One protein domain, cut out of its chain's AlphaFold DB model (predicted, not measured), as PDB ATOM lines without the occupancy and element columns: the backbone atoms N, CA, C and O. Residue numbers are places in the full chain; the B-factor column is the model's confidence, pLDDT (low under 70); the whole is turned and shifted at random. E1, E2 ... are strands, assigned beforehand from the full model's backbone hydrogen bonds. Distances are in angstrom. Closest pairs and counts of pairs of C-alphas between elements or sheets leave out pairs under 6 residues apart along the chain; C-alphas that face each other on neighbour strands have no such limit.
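This is residues 103 to 145 of the 145 residues of an uncharacterized protein of Cupriavidus sp. SW-Y-13 (UniProt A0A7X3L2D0). Two strand hairpins, E1 with E2 and E3 with E4, join side by side into one small, strongly twisted sheet that curls until its edge strands E2 and E3 come close at Leu 111 and Gly 131. From this small body a long loop reaches out, and its residues 115 to 122 stick out free. The printed part has 43 residues with four named strands, E1 to E4 along the chain, and no named helix; the sheet's order is E2, E1, E4, E3, all antiparallel. The class is all strand, with under half of the residues in named elements, and the whole is compact, with a radius of gyration of the C-alphas of 9.7 A and spans of 26 by 20 by 14 A.

Start at E1, residues 103 to 106, which forms a hairpin with E2, residues 109 to 112; N 111 and O 104 are 2.7 A apart, within hydrogen-bond range. On its other side E1 is antiparallel to E4, residues 138 to 144, at 110 degrees, with N 105 and O 142 at 2.8 A. E4 forms a hairpin with E3, residues 128 to 132, where N 141 and O 129 are 2.8 A apart. The pairing is staggered: E4 pairs with E3 over 138 to 142 and with E1 over 142 to 144. The closest C-alphas of E2 and E3, Leu 111 and Gly 131, are 4.9 A apart.

Find C-alpha 103 at (63.559, 169.446, 246.889), where E1 begins; it is 9.7 A long and E2 is 10.2 A. E3 begins at C-alpha 128, (72.720, 173.982, 241.919), and runs 13.5 A. E4, 16.2 A, ends at C-alpha 144, (63.167, 174.157, 244.432).

The farthest C-alphas, Val 107 and Ser 118, are 28.2 A apart. The printed part has no cut; the link E2 to E3, 15 residues, is long. Residues 116 to 120 are under pLDDT 70.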
ATOM      1  N   SER A 103      63.523 170.283 248.080       86.31
ATOM      2  CA  SER A 103      63.559 169.446 246.889       86.31
ATOM      3  C   SER A 103      64.638 169.910 245.912       86.31
ATOM      4  O   SER A 103      64.930 171.100 245.794       86.31
ATOM      5  N   CYS A 104      65.195 168.958 245.170       91.12
ATOM      6  CA  CYS A 104      66.049 169.228 244.021       91.12
ATOM      7  C   CYS A 104      65.262 168.937 242.744       91.12
ATOM      8  O   CYS A 104      64.850 167.802 242.519       91.12
ATOM      9  N   CYS A 105      64.994 169.944 241.924       92.62
ATOM     10  CA  CYS A 105      64.240 169.787 240.689       92.62
ATOM     11  C   CYS A 105      65.167 169.449 239.524       92.62
ATOM     12  O   CYS A 105      66.211 170.064 239.332       92.62
ATOM     13  N   THR A 106      64.741 168.495 238.710       91.12
ATOM     14  CA  THR A 106      65.372 168.122 237.443       91.12
ATOM     15  C   THR A 106      64.306 168.094 236.355       91.12
ATOM     16  O   THR A 106      63.109 168.170 236.640       91.12
ATOM     17  N   VAL A 107      64.718 167.904 235.102       89.06
ATOM     18  CA  VAL A 107      63.781 167.674 233.988       89.06
ATOM     19  C   VAL A 107      62.913 166.423 234.185       89.06
ATOM     20  O   VAL A 107      61.810 166.357 233.654       89.06
ATOM     21  N   ALA A 108      63.381 165.452 234.976       84.62
ATOM     22  CA  ALA A 108      62.655 164.224 235.294       84.62
ATOM     23  C   ALA A 108      61.689 164.377 236.487       84.62
ATOM     24  O   ALA A 108      60.932 163.457 236.790       84.62
ATOM     25  N   GLY A 109      61.710 165.525 237.173       89.19
ATOM     26  CA  GLY A 109      60.851 165.814 238.318       89.19
ATOM     27  C   GLY A 109      61.624 166.187 239.581       89.19
ATOM     28  O   GLY A 109      62.774 166.626 239.535       89.19
ATOM     29  N   ARG A 110      60.954 166.050 240.730       89.00
ATOM     30  CA  ARG A 110      61.466 166.443 242.049       89.00
ATOM     31  C   ARG A 110      62.202 165.281 242.707       89.00
ATOM     32  O   ARG A 110      61.626 164.217 242.915       89.00
ATOM     33  N   LEU A 111      63.457 165.505 243.064       87.31
ATOM     34  CA  LEU A 111      64.299 164.571 243.795       87.31
ATOM     35  C   LEU A 111      64.428 164.995 245.252       87.31
ATOM     36  O   LEU A 111      64.374 166.178 245.601       87.31
ATOM     37  N   LYS A 112      64.631 163.990 246.101       83.00
ATOM     38  CA  LYS A 112      64.855 164.184 247.527       83.00
ATOM     39  C   LYS A 112      66.279 164.686 247.724       83.00
ATOM     40  O   LYS A 112      67.215 164.093 247.190       83.00
ATOM     41  N   LEU A 113      66.438 165.780 248.458       78.38
ATOM     42  CA  LEU A 113      67.765 166.246 248.843       78.38
ATOM     43  C   LEU A 113      68.354 165.276 249.880       78.38
ATOM     44  O   LEU A 113      67.606 164.777 250.734       78.38
ATOM     45  N   PRO A 114      69.665 164.990 249.821       71.69
ATOM     46  CA  PRO A 114      70.343 164.338 250.930       71.69
ATOM     47  C   PRO A 114      70.208 165.209 252.191       71.69
ATOM     48  O   PRO A 114      70.042 166.429 252.083       71.69
ATOM     49  N   PRO A 115      70.232 164.610 253.396       71.31
ATOM     50  CA  PRO A 115      70.193 165.382 254.630       71.31
ATOM     51  C   PRO A 115      71.334 166.409 254.615       71.31
ATOM     52  O   PRO A 115      72.448 166.035 254.236       71.31
ATOM     53  N   PRO A 116      71.069 167.676 254.992       67.19
ATOM     54  CA  PRO A 116      72.089 168.715 254.980       67.19
ATOM     55  C   PRO A 116      73.250 168.241 255.848       67.19
ATOM     56  O   PRO A 116      73.075 167.993 257.045       67.19
ATOM     57  N   GLN A 117      74.413 168.036 255.233       63.09
ATOM     58  CA  GLN A 117      75.598 167.704 256.001       63.09
ATOM     59  C   GLN A 117      76.040 168.963 256.736       63.09
ATOM     60  O   GLN A 117      75.878 170.081 256.250       63.09
ATOM     61  N   SER A 118      76.512 168.784 257.968       46.38
ATOM     62  CA  SER A 118      76.865 169.887 258.860       46.38
ATOM     63  C   SER A 118      78.015 170.694 258.240       46.38
ATOM     64  O   SER A 118      79.173 170.302 258.354       46.38
ATOM     65  N   GLY A 119      77.692 171.770 257.516       64.75
ATOM     66  CA  GLY A 119      78.652 172.570 256.748       64.75
ATOM     67  C   GLY A 119      78.194 172.964 255.340       64.75
ATOM     68  O   GLY A 119      78.773 173.888 254.774       64.75
ATOM     69  N   ASP A 120      77.155 172.330 254.790       64.75
ATOM     70  CA  ASP A 120      76.557 172.774 253.531       64.75
ATOM     71  C   ASP A 120      75.840 174.112 253.731       64.75
ATOM     72  O   ASP A 120      75.019 174.284 254.640       64.75
ATOM     73  N   ALA A 121      76.184 175.084 252.885       70.62
ATOM     74  CA  ALA A 121      75.531 176.383 252.876       70.62
ATOM     75  C   ALA A 121      74.021 176.209 252.613       70.62
ATOM     76  O   ALA A 121      73.624 175.297 251.881       70.62
ATOM     77  N   PRO A 122      73.159 177.064 253.193       71.94
ATOM     78  CA  PRO A 122      71.731 177.014 252.915       71.94
ATOM     79  C   PRO A 122      71.511 177.231 251.418       71.94
ATOM     80  O   PRO A 122      71.781 178.313 250.903       71.94
ATOM     81  N   LEU A 123      71.031 176.195 250.727       74.25
ATOM     82  CA  LEU A 123      70.656 176.311 249.324       74.25
ATOM     83  C   LEU A 123      69.512 177.319 249.204       74.25
ATOM     84  O   LEU A 123      68.557 177.278 249.979       74.25
ATOM     85  N   VAL A 124      69.593 178.218 248.236       84.31
ATOM     86  CA  VAL A 124      68.513 179.124 247.855       84.31
ATOM     87  C   VAL A 124      67.804 178.525 246.642       84.31
ATOM     88  O   VAL A 124      68.378 177.755 245.874       84.31
ATOM     89  N   VAL A 125      66.517 178.829 246.462       84.25
ATOM     90  CA  VAL A 125      65.803 178.426 245.241       84.25
ATOM     91  C   VAL A 125      66.559 178.961 244.024       84.25
ATOM     92  O   VAL A 125      66.813 180.159 243.933       84.25
ATOM     93  N   GLY A 126      66.898 178.072 243.090       85.62
ATOM     94  CA  GLY A 126      67.726 178.404 241.929       85.62
ATOM     95  C   GLY A 126      69.193 177.974 242.037       85.62
ATOM     96  O   GLY A 126      69.861 177.926 241.007       85.62
ATOM     97  N   ASP A 127      69.685 177.605 243.224       88.19
ATOM     98  CA  ASP A 127      71.039 177.062 243.367       88.19
ATOM     99  C   ASP A 127      71.171 175.674 242.743       88.19
ATOM    100  O   ASP A 127      70.211 174.897 242.671       88.19
ATOM    101  N   ALA A 128      72.390 175.339 242.322       88.50
ATOM    102  CA  ALA A 128      72.720 173.982 241.919       88.50
ATOM    103  C   ALA A 128      72.596 173.045 243.130       88.50
ATOM    104  O   ALA A 128      73.170 173.291 244.187       88.50
ATOM    105  N   CYS A 129      71.854 171.954 242.966       89.56
ATOM    106  CA  CYS A 129      71.708 170.920 243.981       89.56
ATOM    107  C   CYS A 129      71.958 169.546 243.382       89.56
ATOM    108  O   CYS A 129      71.872 169.344 242.170       89.56
ATOM    109  N   GLN A 130      72.217 168.575 244.252       90.12
ATOM    110  CA  GLN A 130      72.288 167.178 243.865       90.12
ATOM    111  C   GLN A 130      71.209 166.407 244.621       90.12
ATOM    112  O   GLN A 130      71.259 166.259 245.840       90.12
ATOM    113  N   GLY A 131      70.179 165.984 243.894       89.56
ATOM    114  CA  GLY A 131      69.102 165.164 244.434       89.56
ATOM    115  C   GLY A 131      69.465 163.688 244.377       89.56
ATOM    116  O   GLY A 131      70.331 163.283 243.608       89.56
ATOM    117  N   VAL A 132      68.780 162.862 245.158       88.81
ATOM    118  CA  VAL A 132      68.951 161.406 245.141       88.81
ATOM    119  C   VAL A 132      67.692 160.769 244.554       88.81
ATOM    120  O   VAL A 132      66.573 161.064 244.989       88.81
ATOM    121  N   THR A 133      67.851 159.924 243.533       87.31
ATOM    122  CA  THR A 133      66.743 159.141 242.955       87.31
ATOM    123  C   THR A 133      66.306 158.021 243.903       87.31
ATOM    124  O   THR A 133      66.977 157.712 244.884       87.31
ATOM    125  N   ASN A 134      65.192 157.342 243.601       85.75
ATOM    126  CA  ASN A 134      64.755 156.174 244.382       85.75
ATOM    127  C   ASN A 134      65.797 155.036 244.384       85.75
ATOM    128  O   ASN A 134      65.937 154.328 245.374       85.75
ATOM    129  N   SER A 135      66.583 154.922 243.309       85.94
ATOM    130  CA  SER A 135      67.704 153.982 243.205       85.94
ATOM    131  C   SER A 135      68.952 154.403 243.992       85.94
ATOM    132  O   SER A 135      69.964 153.711 243.925       85.94
ATOM    133  N   GLY A 136      68.915 155.530 244.711       86.69
ATOM    134  CA  GLY A 136      70.050 156.037 245.482       86.69
ATOM    135  C   GLY A 136      71.107 156.759 244.644       86.69
ATOM    136  O   GLY A 136      72.143 157.142 245.182       86.69
ATOM    137  N   LYS A 137      70.877 156.959 243.338       87.81
ATOM    138  CA  LYS A 137      71.851 157.615 242.461       87.81
ATOM    139  C   LYS A 137      71.763 159.141 242.601       87.81
ATOM    140  O   LYS A 137      70.653 159.681 242.543       87.81
ATOM    141  N   PRO A 138      72.898 159.844 242.771       88.69
ATOM    142  CA  PRO A 138      72.913 161.299 242.795       88.69
ATOM    143  C   PRO A 138      72.663 161.849 241.385       88.69
ATOM    144  O   PRO A 138      73.287 161.413 240.422       88.69
ATOM    145  N   VAL A 139      71.760 162.818 241.256       91.88
ATOM    146  CA  VAL A 139      71.419 163.465 239.983       91.88
ATOM    147  C   VAL A 139      71.473 164.983 240.165       91.88
ATOM    148  O   VAL A 139      70.861 165.506 241.104       91.88
ATOM    149  N   PRO A 140      72.203 165.701 239.295       91.25
ATOM    150  CA  PRO A 140      72.298 167.153 239.356       91.25
ATOM    151  C   PRO A 140      70.960 167.808 238.997       91.25
ATOM    152  O   PRO A 140      70.251 167.353 238.100       91.25
ATOM    153  N   GLY A 141      70.633 168.898 239.683       92.81
ATOM    154  CA  GLY A 141      69.411 169.664 239.484       92.81
ATOM    155  C   GLY A 141      69.500 171.069 240.069       92.81
ATOM    156  O   GLY A 141      70.582 171.594 240.329       92.81
ATOM    157  N   THR A 142      68.336 171.673 240.279       92.12
ATOM    158  CA  THR A 142      68.195 173.035 240.797       92.12
ATOM    159  C   THR A 142      67.275 173.056 242.009       92.12
ATOM    160  O   THR A 142      66.198 172.453 241.991       92.12
ATOM    161  N   ALA A 143      67.696 173.722 243.079       89.75
ATOM    162  CA  ALA A 143      66.968 173.755 244.335       89.75
ATOM    163  C   ALA A 143      65.599 174.414 244.133       89.75
ATOM    164  O   ALA A 143      65.484 175.490 243.540       89.75
ATOM    165  N   CYS A 144      64.552 173.746 244.609       85.56
ATOM    166  CA  CYS A 144      63.167 174.157 244.432       85.56
ATOM    167  C   CYS A 144      62.325 173.839 245.678       85.56
ATOM    168  O   CYS A 144      62.682 172.985 246.497       85.56
ATOM    169  N   ASN A 145      61.193 174.536 245.815       84.38
ATOM    170  CA  ASN A 145      60.202 174.297 246.871       84.38
ATOM    171  C   ASN A 145      59.225 173.186 246.487       84.38
ATOM    172  O   ASN A 145      58.548 173.298 245.436       84.38
TER     173      ASN A 145